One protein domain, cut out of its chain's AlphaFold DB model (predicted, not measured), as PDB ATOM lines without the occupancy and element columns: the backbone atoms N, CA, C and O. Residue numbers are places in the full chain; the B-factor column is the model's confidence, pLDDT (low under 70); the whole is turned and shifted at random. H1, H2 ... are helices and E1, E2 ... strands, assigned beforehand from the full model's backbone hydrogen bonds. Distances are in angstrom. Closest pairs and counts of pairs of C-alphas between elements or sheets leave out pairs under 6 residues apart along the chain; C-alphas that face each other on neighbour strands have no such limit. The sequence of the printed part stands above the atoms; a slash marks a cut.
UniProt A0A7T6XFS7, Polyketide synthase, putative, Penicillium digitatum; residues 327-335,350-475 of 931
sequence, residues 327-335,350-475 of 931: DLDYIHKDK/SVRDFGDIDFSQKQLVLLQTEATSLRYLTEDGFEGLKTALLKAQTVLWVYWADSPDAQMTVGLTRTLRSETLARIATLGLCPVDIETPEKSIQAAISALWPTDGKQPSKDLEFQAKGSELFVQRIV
ATOM      1  N   ASP A 327     -18.019 -21.320  86.023       36.22
ATOM      2  CA  ASP A 327     -17.414 -22.350  85.168       36.22
ATOM      3  C   ASP A 327     -17.564 -21.937  83.680       36.22
ATOM      4  O   ASP A 327     -18.648 -22.004  83.093       36.22
ATOM      5  N   LEU A 328     -16.475 -21.445  83.077       37.25
ATOM      6  CA  LEU A 328     -16.349 -21.135  81.648       37.25
ATOM      7  C   LEU A 328     -15.369 -22.125  81.011       37.25
ATOM      8  O   LEU A 328     -14.157 -21.915  81.010       37.25
ATOM      9  N   ASP A 329     -15.897 -23.211  80.454       40.34
ATOM     10  CA  ASP A 329     -15.088 -24.233  79.784       40.34
ATOM     11  C   ASP A 329     -14.681 -23.792  78.366       40.34
ATOM     12  O   ASP A 329     -15.508 -23.267  77.617       40.34
ATOM     13  N   TYR A 330     -13.427 -24.063  77.967       39.91
ATOM     14  CA  TYR A 330     -12.903 -23.806  76.618       39.91
ATOM     15  C   TYR A 330     -12.374 -25.077  75.932       39.91
ATOM     16  O   TYR A 330     -11.948 -26.035  76.574       39.91
ATOM     17  N   ILE A 331     -12.353 -25.071  74.593       35.56
ATOM     18  CA  ILE A 331     -11.789 -26.141  73.752       35.56
ATOM     19  C   ILE A 331     -10.712 -25.527  72.846       35.56
ATOM     20  O   ILE A 331     -10.972 -24.536  72.171       35.56
ATOM     21  N   HIS A 332      -9.499 -26.101  72.846       37.56
ATOM     22  CA  HIS A 332      -8.309 -25.579  72.146       37.56
ATOM     23  C   HIS A 332      -7.863 -26.462  70.970       37.56
ATOM     24  O   HIS A 332      -7.993 -27.687  71.024       37.56
ATOM     25  N   LYS A 333      -7.239 -25.851  69.952       33.16
ATOM     26  CA  LYS A 333      -6.446 -26.531  68.915       33.16
ATOM     27  C   LYS A 333      -5.189 -25.697  68.616       33.16
ATOM     28  O   LYS A 333      -5.297 -24.634  68.012       33.16
ATOM     29  N   ASP A 334      -4.011 -26.163  69.044       30.56
ATOM     30  CA  ASP A 334      -2.732 -25.490  68.760       30.56
ATOM     31  C   ASP A 334      -2.386 -25.552  67.267       30.56
ATOM     32  O   ASP A 334      -2.511 -26.598  66.626       30.56
ATOM     33  N   LYS A 335      -1.885 -24.438  66.729       33.94
ATOM     34  CA  LYS A 335      -1.090 -24.403  65.499       33.94
ATOM     35  C   LYS A 335       0.295 -23.884  65.859       33.94
ATOM     36  O   LYS A 335       0.527 -22.696  65.724       33.94
ATOM     37  N   SER A 350      -8.131 -28.492  77.612       43.19
ATOM     38  CA  SER A 350      -7.906 -28.146  79.023       43.19
ATOM     39  C   SER A 350      -8.983 -27.166  79.480       43.19
ATOM     40  O   SER A 350      -9.372 -26.312  78.702       43.19
ATOM     41  N   VAL A 351      -9.469 -27.317  80.711       49.09
ATOM     42  CA  VAL A 351     -10.430 -26.416  81.368       49.09
ATOM     43  C   VAL A 351      -9.656 -25.614  82.414       49.09
ATOM     44  O   VAL A 351      -8.834 -26.201  83.124       49.09
ATOM     45  N   ARG A 352      -9.843 -24.289  82.475       51.09
ATOM     46  CA  ARG A 352      -9.174 -23.400  83.443       51.09
ATOM     47  C   ARG A 352     -10.063 -22.211  83.796       51.09
ATOM     48  O   ARG A 352     -10.795 -21.732  82.936       51.09
ATOM     49  N   ASP A 353      -9.886 -21.698  85.009       52.78
ATOM     50  CA  ASP A 353     -10.572 -20.504  85.497       52.78
ATOM     51  C   ASP A 353     -10.126 -19.233  84.758       52.78
ATOM     52  O   ASP A 353      -8.986 -19.089  84.310       52.78
ATOM     53  N   PHE A 354     -11.051 -18.280  84.669       53.19
ATOM     54  CA  PHE A 354     -10.964 -17.089  83.825       53.19
ATOM     55  C   PHE A 354      -9.788 -16.136  84.159       53.19
ATOM     56  O   PHE A 354      -9.348 -15.371  83.300       53.19
ATOM     57  N   GLY A 355      -9.271 -16.174  85.393       53.44
ATOM     58  CA  GLY A 355      -8.326 -15.185  85.938       53.44
ATOM     59  C   GLY A 355      -6.858 -15.307  85.501       53.44
ATOM     60  O   GLY A 355      -6.148 -14.307  85.545       53.44
ATOM     61  N   ASP A 356      -6.406 -16.476  85.028       53.12
ATOM     62  CA  ASP A 356      -4.968 -16.784  84.851       53.12
ATOM     63  C   ASP A 356      -4.552 -17.061  83.389       53.12
ATOM     64  O   ASP A 356      -3.551 -17.734  83.115       53.12
ATOM     65  N   ILE A 357      -5.325 -16.578  82.412       57.28
ATOM     66  CA  ILE A 357      -5.158 -16.958  81.001       57.28
ATOM     67  C   ILE A 357      -4.757 -15.757  80.137       57.28
ATOM     68  O   ILE A 357      -5.468 -14.761  80.039       57.28
ATOM     69  N   ASP A 358      -3.637 -15.885  79.418       64.06
ATOM     70  CA  ASP A 358      -3.342 -15.015  78.276       64.06
ATOM     71  C   ASP A 358      -4.200 -15.443  77.076       64.06
ATOM     72  O   ASP A 358      -4.058 -16.557  76.555       64.06
ATOM     73  N   PHE A 359      -5.126 -14.572  76.679       66.56
ATOM     74  CA  PHE A 359      -6.066 -14.786  75.577       66.56
ATOM     75  C   PHE A 359      -5.492 -14.391  74.207       66.56
ATOM     76  O   PHE A 359      -6.153 -14.604  73.188       66.56
ATOM     77  N   SER A 360      -4.281 -13.824  74.159       60.19
ATOM     78  CA  SER A 360      -3.651 -13.429  72.902       60.19
ATOM     79  C   SER A 360      -3.385 -14.652  72.008       60.19
ATOM     80  O   SER A 360      -2.924 -15.696  72.459       60.19
ATOM     81  N   GLN A 361      -3.742 -14.534  70.724       57.25
ATOM     82  CA  GLN A 361      -3.582 -15.570  69.685       57.25
ATOM     83  C   GLN A 361      -4.416 -16.865  69.833       57.25
ATOM     84  O   GLN A 361      -4.096 -17.865  69.195       57.25
ATOM     85  N   LYS A 362      -5.508 -16.873  70.617       66.69
ATOM     86  CA  LYS A 362      -6.325 -18.088  70.842       66.69
ATOM     87  C   LYS A 362      -7.720 -18.047  70.208       66.69
ATOM     88  O   LYS A 362      -8.355 -16.991  70.142       66.69
ATOM     89  N   GLN A 363      -8.202 -19.225  69.791       72.31
ATOM     90  CA  GLN A 363      -9.615 -19.497  69.495       72.31
ATOM     91  C   GLN A 363     -10.309 -19.919  70.794       72.31
ATOM     92  O   GLN A 363      -9.856 -20.849  71.458       72.31
ATOM     93  N   LEU A 364     -11.381 -19.229  71.171       79.69
ATOM     94  CA  LEU A 364     -12.067 -19.410  72.449       79.69
ATOM     95  C   LEU A 364     -13.487 -19.930  72.219       79.69
ATOM     96  O   LEU A 364     -14.221 -19.369  71.409       79.69
ATOM     97  N   VAL A 365     -13.894 -20.964  72.952       80.06
ATOM     98  CA  VAL A 365     -15.301 -21.374  73.072       80.06
ATOM     99  C   VAL A 365     -15.743 -21.026  74.489       80.06
ATOM    100  O   VAL A 365     -15.030 -21.363  75.423       80.06
ATOM    101  N   LEU A 366     -16.857 -20.315  74.643       82.12
ATOM    102  CA  LEU A 366     -17.445 -19.961  75.937       82.12
ATOM    103  C   LEU A 366     -18.751 -20.731  76.104       82.12
ATOM    104  O   LEU A 366     -19.635 -20.602  75.257       82.12
ATOM    105  N   LEU A 367     -18.887 -21.504  77.181       80.06
ATOM    106  CA  LEU A 367     -20.124 -22.213  77.506       80.06
ATOM    107  C   LEU A 367     -20.905 -21.448  78.579       80.06
ATOM    108  O   LEU A 367     -20.442 -21.289  79.704       80.06
ATOM    109  N   GLN A 368     -22.098 -20.965  78.234       77.06
ATOM    110  CA  GLN A 368     -23.011 -20.347  79.192       77.06
ATOM    111  C   GLN A 368     -23.912 -21.407  79.830       77.06
ATOM    112  O   GLN A 368     -24.574 -22.172  79.127       77.06
ATOM    113  N   THR A 369     -23.992 -21.404  81.160       70.00
ATOM    114  CA  THR A 369     -24.917 -22.244  81.937       70.00
ATOM    115  C   THR A 369     -26.082 -21.400  82.467       70.00
ATOM    116  O   THR A 369     -26.021 -20.170  82.446       70.00
ATOM    117  N   GLU A 370     -27.145 -22.030  82.976       61.12
ATOM    118  CA  GLU A 370     -28.259 -21.300  83.612       61.12
ATOM    119  C   GLU A 370     -27.820 -20.477  84.835       61.12
ATOM    120  O   GLU A 370     -28.400 -19.429  85.114       61.12
ATOM    121  N   ALA A 371     -26.779 -20.923  85.546       58.88
ATOM    122  CA  ALA A 371     -26.246 -20.231  86.716       58.88
ATOM    123  C   ALA A 371     -25.394 -19.000  86.346       58.88
ATOM    124  O   ALA A 371     -25.243 -18.085  87.155       58.88
ATOM    125  N   THR A 372     -24.851 -18.949  85.124       62.94
ATOM    126  CA  THR A 372     -23.900 -17.924  84.671       62.94
ATOM    127  C   THR A 372     -24.543 -16.980  83.654       62.94
ATOM    128  O   THR A 372     -24.264 -16.999  82.459       62.94
ATOM    129  N   SER A 373     -25.443 -16.124  84.139       71.75
ATOM    130  CA  SER A 373     -26.135 -15.111  83.333       71.75
ATOM    131  C   SER A 373     -25.474 -13.735  83.443       71.75
ATOM    132  O   SER A 373     -25.088 -13.304  84.532       71.75
ATOM    133  N   LEU A 374     -25.456 -12.977  82.337       80.94
ATOM    134  CA  LEU A 374     -25.077 -11.554  82.337       80.94
ATOM    135  C   LEU A 374     -25.925 -10.710  83.306       80.94
ATOM    136  O   LEU A 374     -25.515  -9.621  83.695       80.94
ATOM    137  N   ARG A 375     -27.096 -11.209  83.718       79.12
ATOM    138  CA  ARG A 375     -28.020 -10.536  84.639       79.12
ATOM    139  C   ARG A 375     -27.434 -10.340  86.032       79.12
ATOM    140  O   ARG A 375     -27.777  -9.368  86.700       79.12
ATOM    141  N   TYR A 376     -26.607 -11.286  86.467       77.12
ATOM    142  CA  TYR A 376     -26.080 -11.368  87.829       77.12
ATOM    143  C   TYR A 376     -24.550 -11.267  87.860       77.12
ATOM    144  O   TYR A 376     -23.929 -11.626  88.857       77.12
ATOM    145  N   LEU A 377     -23.937 -10.801  86.767       78.06
ATOM    146  CA  LEU A 377     -22.488 -10.733  86.637       78.06
ATOM    147  C   LEU A 377     -21.898  -9.692  87.603       78.06
ATOM    148  O   LEU A 377     -22.388  -8.566  87.691       78.06
ATOM    149  N   THR A 378     -20.838 -10.068  88.321       82.19
ATOM    150  CA  THR A 378     -20.078  -9.159  89.190       82.19
ATOM    151  C   THR A 378     -19.156  -8.252  88.367       82.19
ATOM    152  O   THR A 378     -18.870  -8.536  87.204       82.19
ATOM    153  N   GLU A 379     -18.670  -7.163  88.967       83.06
ATOM    154  CA  GLU A 379     -17.737  -6.227  88.317       83.06
ATOM    155  C   GLU A 379     -16.443  -6.926  87.864       83.06
ATOM    156  O   GLU A 379     -16.056  -6.812  86.701       83.06
ATOM    157  N   ASP A 380     -15.850  -7.748  88.736       77.38
ATOM    158  CA  ASP A 380     -14.658  -8.543  88.413       77.38
ATOM    159  C   ASP A 380     -14.928  -9.551  87.285       77.38
ATOM    160  O   ASP A 380     -14.125  -9.700  86.360       77.38
ATOM    161  N   GLY A 381     -16.095 -10.208  87.314       77.94
ATOM    162  CA  GLY A 381     -16.518 -11.128  86.256       77.94
ATOM    163  C   GLY A 381     -16.710 -10.425  84.911       77.94
ATOM    164  O   GLY A 381     -16.384 -10.986  83.862       77.94
ATOM    165  N   PHE A 382     -17.188  -9.179  84.925       84.06
ATOM    166  CA  PHE A 382     -17.347  -8.369  83.722       84.06
ATOM    167  C   PHE A 382     -16.009  -7.910  83.137       84.06
ATOM    168  O   PHE A 382     -15.812  -8.022  81.926       84.06
ATOM    169  N   GLU A 383     -15.072  -7.431  83.959       81.12
ATOM    170  CA  GLU A 383     -13.741  -7.025  83.478       81.12
ATOM    171  C   GLU A 383     -12.927  -8.216  82.959       81.12
ATOM    172  O   GLU A 383     -12.233  -8.096  81.939       81.12
ATOM    173  N   GLY A 384     -13.091  -9.390  83.577       79.25
ATOM    174  CA  GLY A 384     -12.649 -10.655  83.005       79.25
ATOM    175  C   GLY A 384     -13.244 -10.842  81.610       79.25
ATOM    176  O   GLY A 384     -12.520 -10.795  80.610       79.25
ATOM    177  N   LEU A 385     -14.567 -10.997  81.519       82.25
ATOM    178  CA  LEU A 385     -15.270 -11.251  80.259       82.25
ATOM    179  C   LEU A 385     -14.844 -10.286  79.139       82.25
ATOM    180  O   LEU A 385     -14.508 -10.709  78.033       82.25
ATOM    181  N   LYS A 386     -14.786  -8.991  79.445       84.00
ATOM    182  CA  LYS A 386     -14.328  -7.931  78.544       84.00
ATOM    183  C   LYS A 386     -12.897  -8.157  78.058       84.00
ATOM    184  O   LYS A 386     -12.636  -8.027  76.863       84.00
ATOM    185  N   THR A 387     -11.979  -8.533  78.946       81.69
ATOM    186  CA  THR A 387     -10.590  -8.841  78.584       81.69
ATOM    187  C   THR A 387     -10.510 -10.007  77.600       81.69
ATOM    188  O   THR A 387      -9.789  -9.898  76.606       81.69
ATOM    189  N   ALA A 388     -11.264 -11.091  77.813       80.06
ATOM    190  CA  ALA A 388     -11.241 -12.222  76.883       80.06
ATOM    191  C   ALA A 388     -11.864 -11.873  75.530       80.06
ATOM    192  O   ALA A 388     -11.275 -12.179  74.496       80.06
ATOM    193  N   LEU A 389     -13.013 -11.188  75.519       84.88
ATOM    194  CA  LEU A 389     -13.694 -10.812  74.276       84.88
ATOM    195  C   LEU A 389     -12.875  -9.829  73.423       84.88
ATOM    196  O   LEU A 389     -12.980  -9.874  72.199       84.88
ATOM    197  N   LEU A 390     -12.060  -8.966  74.042       81.81
ATOM    198  CA  LEU A 390     -11.222  -7.990  73.334       81.81
ATOM    199  C   LEU A 390      -9.850  -8.532  72.908       81.81
ATOM    200  O   LEU A 390      -9.289  -8.034  71.933       81.81
ATOM    201  N   LYS A 391      -9.281  -9.505  73.632       81.56
ATOM    202  CA  LYS A 391      -7.936 -10.042  73.345       81.56
ATOM    203  C   LYS A 391      -7.940 -11.341  72.536       81.56
ATOM    204  O   LYS A 391      -6.942 -11.620  71.871       81.56
ATOM    205  N   ALA A 392      -9.013 -12.133  72.597       81.88
ATOM    206  CA  ALA A 392      -9.115 -13.383  71.848       81.88
ATOM    207  C   ALA A 392      -9.147 -13.136  70.332       81.88
ATOM    208  O   ALA A 392      -9.717 -12.156  69.850       81.88
ATOM    209  N   GLN A 393      -8.560 -14.054  69.559       79.44
ATOM    210  CA  GLN A 393      -8.508 -13.932  68.100       79.44
ATOM    211  C   GLN A 393      -9.873 -14.224  67.459       79.44
ATOM    212  O   GLN A 393     -10.292 -13.537  66.524       79.44
ATOM    213  N   THR A 394     -10.561 -15.253  67.956       83.19
ATOM    214  CA  THR A 394     -11.933 -15.612  67.576       83.19
ATOM    215  C   THR A 394     -12.652 -16.226  68.767       83.19
ATOM    216  O   THR A 394     -12.046 -16.990  69.517       83.19
ATOM    217  N   VAL A 395     -13.946 -15.950  68.916       88.62
ATOM    218  CA  VAL A 395     -14.764 -16.460  70.028       88.62
ATOM    219  C   VAL A 395     -16.014 -17.148  69.486       88.62
ATOM    220  O   VAL A 395     -16.648 -16.618  68.580       88.62
ATOM    221  N   LEU A 396     -16.388 -18.296  70.048       90.06
ATOM    222  CA  LEU A 396     -17.687 -18.943  69.878       90.06
ATOM    223  C   LEU A 396     -18.386 -19.008  71.238       90.06
ATOM    224  O   LEU A 396     -17.947 -19.732  72.121       90.06
ATOM    225  N   TRP A 397     -19.477 -18.270  71.411       91.12
ATOM    226  CA  TRP A 397     -20.248 -18.267  72.650       91.12
ATOM    227  C   TRP A 397     -21.495 -19.143  72.523       91.12
ATOM    228  O   TRP A 397     -22.430 -18.816  71.794       91.12
ATOM    229  N   VAL A 398     -21.508 -20.257  73.246       89.62
ATOM    230  CA  VAL A 398     -22.595 -21.234  73.287       89.62
ATOM    231  C   VAL A 398     -23.546 -20.904  74.435       89.62
ATOM    232  O   VAL A 398     -23.103 -20.687  75.562       89.62
ATOM    233  N   TYR A 399     -24.847 -20.854  74.157       87.75
ATOM    234  CA  TYR A 399     -25.873 -20.476  75.127       87.75
ATOM    235  C   TYR A 399     -27.167 -21.272  74.931       87.75
ATOM    236  O   TYR A 399     -27.402 -21.851  73.872       87.75
ATOM    237  N   TRP A 400     -28.040 -21.276  75.940       86.25
ATOM    238  CA  TRP A 400     -29.370 -21.884  75.836       86.25
ATOM    239  C   TRP A 400     -30.359 -20.917  75.174       86.25
ATOM    240  O   TRP A 400     -30.662 -19.860  75.724       86.25
ATOM    241  N   ALA A 401     -30.882 -21.287  74.002       81.69
ATOM    242  CA  ALA A 401     -31.756 -20.441  73.192       81.69
ATOM    243  C   ALA A 401     -33.067 -19.992  73.879       81.69
ATOM    244  O   ALA A 401     -33.503 -18.866  73.633       81.69
ATOM    245  N   ASP A 402     -33.662 -20.817  74.749       76.94
ATOM    246  CA  ASP A 402     -34.977 -20.543  75.359       76.94
ATOM    247  C   ASP A 402     -34.912 -19.692  76.637       76.94
ATOM    248  O   ASP A 402     -35.946 -19.342  77.207       76.94
ATOM    249  N   SER A 403     -33.712 -19.329  77.099       74.06
ATOM    250  CA  SER A 403     -33.564 -18.462  78.267       74.06
ATOM    251  C   SER A 403     -33.629 -16.979  77.862       74.06
ATOM    252  O   SER A 403     -32.826 -16.535  77.033       74.06
ATOM    253  N   PRO A 404     -34.516 -16.158  78.465       71.50
ATOM    254  CA  PRO A 404     -34.558 -14.712  78.216       71.50
ATOM    255  C   PRO A 404     -33.219 -14.018  78.493       71.50
ATOM    256  O   PRO A 404     -32.858 -13.042  77.835       71.50
ATOM    257  N   ASP A 405     -32.463 -14.549  79.452       74.50
ATOM    258  CA  ASP A 405     -31.164 -14.028  79.854       74.50
ATOM    259  C   ASP A 405     -30.077 -14.287  78.794       74.50
ATOM    260  O   ASP A 405     -29.146 -13.496  78.639       74.50
ATOM    261  N   ALA A 406     -30.217 -15.344  77.995       77.38
ATOM    262  CA  ALA A 406     -29.297 -15.654  76.904       77.38
ATOM    263  C   ALA A 406     -29.347 -14.614  75.769       77.38
ATOM    264  O   ALA A 406     -28.353 -14.383  75.081       77.38
ATOM    265  N   GLN A 407     -30.472 -13.916  75.596       82.62
ATOM    266  CA  GLN A 407     -30.587 -12.866  74.579       82.62
ATOM    267  C   GLN A 407     -29.727 -11.635  74.904       82.62
ATOM    268  O   GLN A 407     -29.315 -10.915  73.991       82.62
ATOM    269  N   MET A 408     -29.372 -11.417  76.178       85.44
ATOM    270  CA  MET A 408     -28.397 -10.383  76.545       85.44
ATOM    271  C   MET A 408     -27.015 -10.691  75.965       85.44
ATOM    272  O   MET A 408     -26.333  -9.775  75.509       85.44
ATOM    273  N   THR A 409     -26.628 -11.969  75.912       86.69
ATOM    274  CA  THR A 409     -25.374 -12.427  75.298       86.69
ATOM    275  C   THR A 409     -25.363 -12.133  73.801       86.69
ATOM    276  O   THR A 409     -24.406 -11.563  73.267       86.69
ATOM    277  N   VAL A 410     -26.458 -12.448  73.107       88.50
ATOM    278  CA  VAL A 410     -26.609 -12.127  71.680       88.50
ATOM    279  C   VAL A 410     -26.517 -10.614  71.454       88.50
ATOM    280  O   VAL A 410     -25.770 -10.170  70.583       88.50
ATOM    281  N   GLY A 411     -27.201  -9.813  72.276       89.25
ATOM    282  CA  GLY A 411     -27.142  -8.350  72.218       89.25
ATOM    283  C   GLY A 411     -25.735  -7.789  72.441       89.25
ATOM    284  O   GLY A 411     -25.256  -7.003  71.626       89.25
ATOM    285  N   LEU A 412     -25.043  -8.231  73.496       89.12
ATOM    286  CA  LEU A 412     -23.678  -7.804  73.817       89.12
ATOM    287  C   LEU A 412     -22.711  -8.117  72.672       89.12
ATOM    288  O   LEU A 412     -21.948  -7.252  72.241       89.12
ATOM    289  N   THR A 413     -22.759  -9.343  72.148       90.38
ATOM    290  CA  THR A 413     -21.864  -9.750  71.058       90.38
ATOM    291  C   THR A 413     -22.168  -9.010  69.751       90.38
ATOM    292  O   THR A 413     -21.229  -8.659  69.038       90.38
ATOM    293  N   ARG A 414     -23.439  -8.685  69.451       90.31
ATOM    294  CA  ARG A 414     -23.815  -7.808  68.320       90.31
ATOM    295  C   ARG A 414     -23.188  -6.422  68.443       90.31
ATOM    296  O   ARG A 414     -22.603  -5.940  67.473       90.31
ATOM    297  N   THR A 415     -23.274  -5.810  69.624       91.38
ATOM    298  CA  THR A 415     -22.674  -4.496  69.896       91.38
ATOM    299  C   THR A 415     -21.162  -4.535  69.707       91.38
ATOM    300  O   THR A 415     -20.620  -3.741  68.943       91.38
ATOM    301  N   LEU A 416     -20.483  -5.522  70.302       89.12
ATOM    302  CA  LEU A 416     -19.032  -5.673  70.168       89.12
ATOM    303  C   LEU A 416     -18.597  -5.855  68.710       89.12
ATOM    304  O   LEU A 416     -17.644  -5.204  68.277       89.12
ATOM    305  N   ARG A 417     -19.308  -6.683  67.930       89.31
ATOM    306  CA  ARG A 417     -19.055  -6.838  66.488       89.31
ATOM    307  C   ARG A 417     -19.167  -5.503  65.747       89.31
ATOM    308  O   ARG A 417     -18.310  -5.203  64.920       89.31
ATOM    309  N   SER A 418     -20.196  -4.711  66.055       88.38
ATOM    310  CA  SER A 418     -20.435  -3.415  65.410       88.38
ATOM    311  C   SER A 418     -19.407  -2.345  65.790       88.38
ATOM    312  O   SER A 418     -19.140  -1.465  64.978       88.38
ATOM    313  N   GLU A 419     -18.852  -2.392  67.003       89.56
ATOM    314  CA  GLU A 419     -17.919  -1.373  67.508       89.56
ATOM    315  C   GLU A 419     -16.446  -1.696  67.225       89.56
ATOM    316  O   GLU A 419     -15.656  -0.789  66.974       89.56
ATOM    317  N   THR A 420     -16.059  -2.974  67.266       83.94
ATOM    318  CA  THR A 420     -14.640  -3.388  67.308       83.94
ATOM    319  C   THR A 420     -14.216  -4.312  66.166       83.94
ATOM    320  O   THR A 420     -13.044  -4.671  66.080       83.94
ATOM    321  N   LEU A 421     -15.148  -4.723  65.294       77.81
ATOM    322  CA  LEU A 421     -14.942  -5.769  64.278       77.81
ATOM    323  C   LEU A 421     -14.479  -7.123  64.858       77.81
ATOM    324  O   LEU A 421     -13.975  -7.974  64.120       77.81
ATOM    325  N   ALA A 422     -14.655  -7.345  66.166       80.38
ATOM    326  CA  ALA A 422     -14.267  -8.585  66.826       80.38
ATOM    327  C   ALA A 422     -14.962  -9.802  66.191       80.38
ATOM    328  O   ALA A 422     -16.162  -9.786  65.902       80.38
ATOM    329  N   ARG A 423     -14.214 -10.893  65.992       83.19
ATOM    330  CA  ARG A 423     -14.718 -12.131  65.372       83.19
ATOM    331  C   ARG A 423     -15.361 -13.034  66.425       83.19
ATOM    332  O   ARG A 423     -14.821 -14.080  66.781       83.19
ATOM    333  N   ILE A 424     -16.502 -12.583  66.936       90.50
ATOM    334  CA  ILE A 424     -17.275 -13.258  67.984       90.50
ATOM    335  C   ILE A 424     -18.541 -13.838  67.361       90.50
ATOM    336  O   ILE A 424     -19.385 -13.085  66.873       90.50
ATOM    337  N   ALA A 425     -18.679 -15.156  67.401       92.44
ATOM    338  CA  ALA A 425     -19.864 -15.881  66.984       92.44
ATOM    339  C   ALA A 425     -20.667 -16.390  68.186       92.44
ATOM    340  O   ALA A 425     -20.120 -16.562  69.274       92.44
ATOM    341  N   THR A 426     -21.955 -16.652  67.989       93.88
ATOM    342  CA  THR A 426     -22.833 -17.233  69.007       93.88
ATOM    343  C   THR A 426     -23.538 -18.485  68.490       93.88
ATOM    344  O   THR A 426     -23.863 -18.575  67.307       93.88
ATOM    345  N   LEU A 427     -23.774 -19.452  69.378       93.12
ATOM    346  CA  LEU A 427     -24.491 -20.696  69.098       93.12
ATOM    347  C   LEU A 427     -25.576 -20.917  70.151       93.12
ATOM    348  O   LEU A 427     -25.274 -21.226  71.301       93.12
ATOM    349  N   GLY A 428     -26.835 -20.773  69.747       91.50
ATOM    350  CA  GLY A 428     -27.984 -21.124  70.572       91.50
ATOM    351  C   GLY A 428     -28.285 -22.618  70.485       91.50
ATOM    352  O   GLY A 428     -28.497 -23.140  69.389       91.50
ATOM    353  N   LEU A 429     -28.337 -23.296  71.627       88.75
ATOM    354  CA  LEU A 429     -28.764 -24.691  71.737       88.75
ATOM    355  C   LEU A 429     -30.254 -24.762  72.072       88.75
ATOM    356  O   LEU A 429     -30.722 -24.104  73.007       88.75
ATOM    357  N   CYS A 430     -30.995 -25.556  71.299       83.25
ATOM    358  CA  CYS A 430     -32.371 -25.920  71.623       83.25
ATOM    359  C   CYS A 430     -32.384 -26.973  72.748       83.25
ATOM    360  O   CYS A 430     -31.398 -27.695  72.890       83.25
ATOM    361  N   PRO A 431     -33.489 -27.146  73.501       78.50
ATOM    362  CA  PRO A 431     -33.553 -28.070  74.642       78.50
ATOM    363  C   PRO A 431     -33.050 -29.490  74.357       78.50
ATOM    364  O   PRO A 431     -32.393 -30.092  75.195       78.50
ATOM    365  N   VAL A 432     -33.320 -29.999  73.152       75.62
ATOM    366  CA  VAL A 432     -32.909 -31.342  72.707       75.62
ATOM    367  C   VAL A 432     -31.398 -31.491  72.511       75.62
ATOM    368  O   VAL A 432     -30.882 -32.595  72.631       75.62
ATOM    369  N   ASP A 433     -30.686 -30.397  72.238       76.94
ATOM    370  CA  ASP A 433     -29.243 -30.401  71.969       76.94
ATOM    371  C   ASP A 433     -28.414 -30.115  73.225       76.94
ATOM    372  O   ASP A 433     -27.198 -30.280  73.217       76.94
ATOM    373  N   ILE A 434     -29.055 -29.711  74.325       74.12
ATOM    374  CA  ILE A 434     -28.383 -29.461  75.610       74.12
ATOM    375  C   ILE A 434     -27.840 -30.759  76.211       74.12
ATOM    376  O   ILE A 434     -26.802 -30.745  76.871       74.12
ATOM    377  N   GLU A 435     -28.528 -31.881  75.988       71.31
ATOM    378  CA  GLU A 435     -28.109 -33.188  76.503       71.31
ATOM    379  C   GLU A 435     -26.894 -33.756  75.750       71.31
ATOM    380  O   GLU A 435     -26.113 -34.501  76.340       71.31
ATOM    381  N   THR A 436     -26.711 -33.380  74.478       74.44
ATOM    382  CA  THR A 436     -25.586 -33.802  73.621       74.44
ATOM    383  C   THR A 436     -25.055 -32.634  72.773       74.44
ATOM    384  O   THR A 436     -25.250 -32.611  71.549       74.44
ATOM    385  N   PRO A 437     -24.411 -31.628  73.394       79.38
ATOM    386  CA  PRO A 437     -24.034 -30.385  72.722       79.38
ATOM    387  C   PRO A 437     -22.830 -30.546  71.784       79.38
ATOM    388  O   PRO A 437     -22.562 -29.662  70.966       79.38
ATOM    389  N   GLU A 438     -22.098 -31.662  71.871       80.00
ATOM    390  CA  GLU A 438     -20.834 -31.886  71.163       80.00
ATOM    391  C   GLU A 438     -21.002 -31.726  69.650       80.00
ATOM    392  O   GLU A 438     -20.219 -31.031  69.002       80.00
ATOM    393  N   LYS A 439     -22.061 -32.325  69.091       78.88
ATOM    394  CA  LYS A 439     -22.328 -32.315  67.646       78.88
ATOM    395  C   LYS A 439     -22.635 -30.912  67.133       78.88
ATOM    396  O   LYS A 439     -22.125 -30.513  66.088       78.88
ATOM    397  N   SER A 440     -23.435 -30.154  67.878       85.44
ATOM    398  CA  SER A 440     -23.816 -28.785  67.528       85.44
ATOM    399  C   SER A 440     -22.625 -27.830  67.611       85.44
ATOM    400  O   SER A 440     -22.405 -27.022  66.707       85.44
ATOM    401  N   ILE A 441     -21.815 -27.956  68.666       85.56
ATOM    402  CA  ILE A 441     -20.595 -27.162  68.847       85.56
ATOM    403  C   ILE A 441     -19.587 -27.488  67.743       85.56
ATOM    404  O   ILE A 441     -19.024 -26.576  67.136       85.56
ATOM    405  N   GLN A 442     -19.392 -28.770  67.421       82.69
ATOM    406  CA  GLN A 442     -18.491 -29.191  66.349       82.69
ATOM    407  C   GLN A 442     -18.945 -28.674  64.977       82.69
ATOM    408  O   GLN A 442     -18.108 -28.224  64.190       82.69
ATOM    409  N   ALA A 443     -20.249 -28.688  64.694       84.00
ATOM    410  CA  ALA A 443     -20.797 -28.111  63.471       84.00
ATOM    411  C   ALA A 443     -20.498 -26.603  63.385       84.00
ATOM    412  O   ALA A 443     -20.005 -26.132  62.359       84.00
ATOM    413  N   ALA A 444     -20.716 -25.852  64.471       87.88
ATOM    414  CA  ALA A 444     -20.442 -24.414  64.517       87.88
ATOM    415  C   ALA A 444     -18.948 -24.094  64.363       87.88
ATOM    416  O   ALA A 444     -18.583 -23.200  63.600       87.88
ATOM    417  N   ILE A 445     -18.074 -24.858  65.025       84.94
ATOM    418  CA  ILE A 445     -16.618 -24.754  64.865       84.94
ATOM    419  C   ILE A 445     -16.216 -25.025  63.415       84.94
ATOM    420  O   ILE A 445     -15.430 -24.270  62.852       84.94
ATOM    421  N   SER A 446     -16.774 -26.060  62.788       83.31
ATOM    422  CA  SER A 446     -16.460 -26.412  61.397       83.31
ATOM    423  C   SER A 446     -16.915 -25.328  60.417       83.31
ATOM    424  O   SER A 446     -16.217 -25.046  59.445       83.31
ATOM    425  N   ALA A 447     -18.048 -24.679  60.696       84.31
ATOM    426  CA  ALA A 447     -18.535 -23.550  59.911       84.31
ATOM    427  C   ALA A 447     -17.667 -22.290  60.089       84.31
ATOM    428  O   ALA A 447     -17.422 -21.572  59.122       84.31
ATOM    429  N   LEU A 448     -17.193 -22.003  61.304       85.31
ATOM    430  CA  LEU A 448     -16.426 -20.790  61.618       85.31
ATOM    431  C   LEU A 448     -14.935 -20.907  61.295       85.31
ATOM    432  O   LEU A 448     -14.321 -19.941  60.836       85.31
ATOM    433  N   TRP A 449     -14.351 -22.074  61.553       84.50
ATOM    434  CA  TRP A 449     -12.917 -22.354  61.489       84.50
ATOM    435  C   TRP A 449     -12.646 -23.647  60.696       84.50
ATOM    436  O   TRP A 449     -12.096 -24.607  61.243       84.50
ATOM    437  N   PRO A 450     -13.016 -23.697  59.403       78.00
ATOM    438  CA  PRO A 450     -12.830 -24.884  58.576       78.00
ATOM    439  C   PRO A 450     -11.350 -25.271  58.477       78.00
ATOM    440  O   PRO A 450     -10.474 -24.439  58.226       78.00
ATOM    441  N   THR A 451     -11.060 -26.559  58.668       72.06
ATOM    442  CA  THR A 451      -9.700 -27.118  58.561       72.06
ATOM    443  C   THR A 451      -9.431 -27.798  57.221       72.06
ATOM    444  O   THR A 451      -8.300 -28.185  56.953       72.06
ATOM    445  N   ASP A 452     -10.458 -27.934  56.387       71.50
ATOM    446  CA  ASP A 452     -10.451 -28.580  55.071       71.50
ATOM    447  C   ASP A 452     -10.166 -27.598  53.915       71.50
ATOM    448  O   ASP A 452     -10.275 -27.954  52.744       71.50
ATOM    449  N   GLY A 453      -9.796 -26.352  54.230       68.81
ATOM    450  CA  GLY A 453      -9.506 -25.310  53.242       68.81
ATOM    451  C   GLY A 453     -10.744 -24.616  52.663       68.81
ATOM    452  O   GLY A 453     -10.587 -23.732  51.817       68.81
ATOM    453  N   LYS A 454     -11.961 -24.955  53.117       75.31
ATOM    454  CA  LYS A 454     -13.176 -24.200  52.771       75.31
ATOM    455  C   LYS A 454     -13.119 -22.779  53.339       75.31
ATOM    456  O   LYS A 454     -12.397 -22.490  54.293       75.31
ATOM    457  N   GLN A 455     -13.888 -21.865  52.746       78.75
ATOM    458  CA  GLN A 455     -14.016 -20.518  53.300       78.75
ATOM    459  C   GLN A 455     -14.857 -20.548  54.585       78.75
ATOM    460  O   GLN A 455     -15.889 -21.219  54.602       78.75
ATOM    461  N   PRO A 456     -14.453 -19.816  55.640       82.94
ATOM    462  CA  PRO A 456     -15.243 -19.712  56.859       82.94
ATOM    463  C   PRO A 456     -16.586 -19.035  56.579       82.94
ATOM    464  O   PRO A 456     -16.682 -18.137  55.734       82.94
ATOM    465  N   SER A 457     -17.611 -19.446  57.322       85.19
ATOM    466  CA  SER A 457     -18.932 -18.832  57.279       85.19
ATOM    467  C   SER A 457     -18.841 -17.332  57.547       85.19
ATOM    468  O   SER A 457     -18.075 -16.865  58.395       85.19
ATOM    469  N   LYS A 458     -19.641 -16.566  56.803       87.00
ATOM    470  CA  LYS A 458     -19.813 -15.124  57.029       87.00
ATOM    471  C   LYS A 458     -20.839 -14.839  58.124       87.00
ATOM    472  O   LYS A 458     -20.844 -13.740  58.670       87.00
ATOM    473  N   ASP A 459     -21.696 -15.811  58.421       90.00
ATOM    474  CA  ASP A 459     -22.648 -15.737  59.518       90.00
ATOM    475  C   ASP A 459     -21.939 -15.986  60.853       90.00
ATOM    476  O   ASP A 459     -21.033 -16.811  60.947       90.00
ATOM    477  N   LEU A 460     -22.356 -15.251  61.883       91.19
ATOM    478  CA  LEU A 460     -21.770 -15.298  63.226       91.19
ATOM    479  C   LEU A 460     -22.829 -15.554  64.306       91.19
ATOM    480  O   LEU A 460     -22.533 -15.484  65.491       91.19
ATOM    481  N   GLU A 461     -24.071 -15.824  63.921       92.19
ATOM    482  CA  GLU A 461     -25.160 -16.118  64.847       92.19
ATOM    483  C   GLU A 461     -25.881 -17.369  64.372       92.19
ATOM    484  O   GLU A 461     -26.523 -17.367  63.317       92.19
ATOM    485  N   PHE A 462     -25.749 -18.433  65.154       93.00
ATOM    486  CA  PHE A 462     -26.258 -19.753  64.827       93.00
ATOM    487  C   PHE A 462     -27.272 -20.220  65.864       93.00
ATOM    488  O   PHE A 462     -27.154 -19.918  67.053       93.00
ATOM    489  N   GLN A 463     -28.222 -21.028  65.413       91.38
ATOM    490  CA  GLN A 463     -29.029 -21.892  66.263       91.38
ATOM    491  C   GLN A 463     -28.886 -23.330  65.774       91.38
ATOM    492  O   GLN A 463     -28.915 -23.578  64.567       91.38
ATOM    493  N   ALA A 464     -28.699 -24.267  66.697       89.75
ATOM    494  CA  ALA A 464     -28.569 -25.678  66.370       89.75
ATOM    495  C   ALA A 464     -29.902 -26.420  66.484       89.75
ATOM    496  O   ALA A 464     -30.740 -26.097  67.331       89.75
ATOM    497  N   LYS A 465     -30.051 -27.432  65.626       84.62
ATOM    498  CA  LYS A 465     -30.980 -28.548  65.797       84.62
ATOM    499  C   LYS A 465     -30.238 -29.831  65.418       84.62
ATOM    500  O   LYS A 465     -30.129 -30.174  64.242       84.62
ATOM    501  N   GLY A 466     -29.657 -30.515  66.395       78.50
ATOM    502  CA  GLY A 466     -28.693 -31.591  66.171       78.50
ATOM    503  C   GLY A 466     -27.395 -31.071  65.543       78.50
ATOM    504  O   GLY A 466     -26.741 -30.178  66.083       78.50
ATOM    505  N   SER A 467     -27.006 -31.629  64.391       77.88
ATOM    506  CA  SER A 467     -25.839 -31.180  63.611       77.88
ATOM    507  C   SER A 467     -26.165 -30.106  62.569       77.88
ATOM    508  O   SER A 467     -25.254 -29.590  61.924       77.88
ATOM    509  N   GLU A 468     -27.445 -29.782  62.366       86.62
ATOM    510  CA  GLU A 468     -27.860 -28.741  61.428       86.62
ATOM    511  C   GLU A 468     -27.769 -27.363  62.085       86.62
ATOM    512  O   GLU A 468     -28.251 -27.151  63.203       86.62
ATOM    513  N   LEU A 469     -27.165 -26.417  61.366       89.81
ATOM    514  CA  LEU A 469     -27.074 -25.023  61.783       89.81
ATOM    515  C   LEU A 469     -28.086 -24.173  61.025       89.81
ATOM    516  O   LEU A 469     -28.201 -24.246  59.801       89.81
ATOM    517  N   PHE A 470     -28.757 -23.305  61.766       91.88
ATOM    518  CA  PHE A 470     -29.672 -22.301  61.254       91.88
ATOM    519  C   PHE A 470     -29.096 -20.912  61.499       91.88
ATOM    520  O   PHE A 470     -28.436 -20.671  62.508       91.88
ATOM    521  N   VAL A 471     -29.370 -19.988  60.584       92.38
ATOM    522  CA  VAL A 471     -28.915 -18.595  60.632       92.38
ATOM    523  C   VAL A 471     -30.088 -17.642  60.455       92.38
ATOM    524  O   VAL A 471     -31.049 -17.935  59.739       92.38
ATOM    525  N   GLN A 472     -30.015 -16.484  61.108       89.88
ATOM    526  CA  GLN A 472     -31.060 -15.470  61.015       89.88
ATOM    527  C   GLN A 472     -31.016 -14.752  59.666       89.88
ATOM    528  O   GLN A 472     -29.957 -14.358  59.166       89.88
ATOM    529  N   ARG A 473     -32.193 -14.534  59.085       88.25
ATOM    530  CA  ARG A 473     -32.391 -13.694  57.906       88.25
ATOM    531  C   ARG A 473     -33.495 -12.691  58.186       88.25
ATOM    532  O   ARG A 473     -34.524 -13.023  58.769       88.25
ATOM    533  N   ILE A 474     -33.269 -11.457  57.750       88.12
ATOM    534  CA  ILE A 474     -34.310 -10.435  57.725       88.12
ATOM    535  C   ILE A 474     -35.128 -10.681  56.463       88.12
ATOM    536  O   ILE A 474     -34.606 -10.579  55.352       88.12
ATOM    537  N   VAL A 475     -36.399 -11.022  56.640       87.75
ATOM    538  CA  VAL A 475     -37.336 -11.279  55.545       87.75
ATOM    539  C   VAL A 475     -38.489 -10.288  55.594       87.75
ATOM    540  O   VAL A 475     -38.840  -9.751  56.647       87.75
TER     541      VAL A 475
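AT A GLANCE: This is residues 327 to 335 and 350 to 475 of the 931 residues of the protein "Polyketide synthase, putative" of Penicillium digitatum (UniProt A0A7T6XFS7). A strongly twisted sheet of five strands curls round one helix, H4, on one of its faces, while H1 and H2 cover the opposite face, making three layers. The short H3 only grazes the sheet, and the first printed residues, up to the start of E1, have no named element. The printed part has 135 residues, with four named helices and five named strands in the order E1 H1 E2 H2 E3 H3 H4 E4 E5; the sheet's order is E1 E2 E3 E4 E5, mixed, and the class is mixed, helices and strands. It is compact, with a radius of gyration of the C-alphas of 14.3 A, and rounded, spanning 36 by 36 by 30 A.

IN THESE COORDINATES: The printed part begins at Asp 327, C-alpha at (-17.414, -22.350, 85.168). Strand E1, residues 363 to 367, begins with C-alpha 363 at (-9.615, -19.497, 69.495). Helix H1, residues 379 to 391, is 18.3 A long; E2, residues 394 to 400, 20.3 A; H2, residues 406 to 420, 21.4 A; and E3, residues 424 to 429, 16.6 A. Then come H3, residues 431 to 434, H4, residues 438 to 448 and 15.3 A long, and E4, residues 461 to 465. E5, residues 468 to 475, is 20.7 A long and ends with C-alpha 475 at (-37.336, -11.279, 55.545).

HOW THE PARTS SIT: E1 and E2 are parallel at 13 degrees, with N 366 and O 396 2.8 A apart. E2 and E3 are parallel at 23 degrees, with N 397 and O 425 at 2.8 A. E3 and E4 are parallel at 24 degrees, with N 428 and O 462 at 2.8 A. E4 and E5 form an antiparallel hairpin at 130 degrees, with N 470 and O 463 at 2.8 A. These N and O pairs are within hydrogen-bond range. Three strand-helix-strand units, each two parallel neighbour strands with helices between, follow: E1 H1 E2 and E2 H2 E3 have right-handed crossovers, E3 H3 H4 E4 a left-handed one. H2 is on the sheet at a height of 9.3 A, along E3 at 13 degrees on the local plane; its closest C-alphas to E3 are Thr 413 and Ile 424, 6.5 A. H4 is on the opposite face, its closest C-alphas to E4 being Ser 440 and Ala 464, 5.8 A. H1 is on the sheet, with the C-alphas of Leu 389 and Val 395 closest to each other in H1 and E2, 7.1 A. H1 and H2 are near each other; H2 and H4 are apart. In H1, H2 and H4 every O i to N i+4 pair is within hydrogen-bond range; H3 is too short for one.

THE WHOLE: The two C-alphas farthest apart, of Asp 356 and Val 475, are 44.0 A apart. Residues 336 to 349 are cut out, with 15.6 A between C-alphas 335 and 350. The links E1 to H1 and H4 to E4 are long. The mean pLDDT of the printed part is 76.9; residues 327 to 335, 350 to 362, 370 to 372 and 453 are under 70.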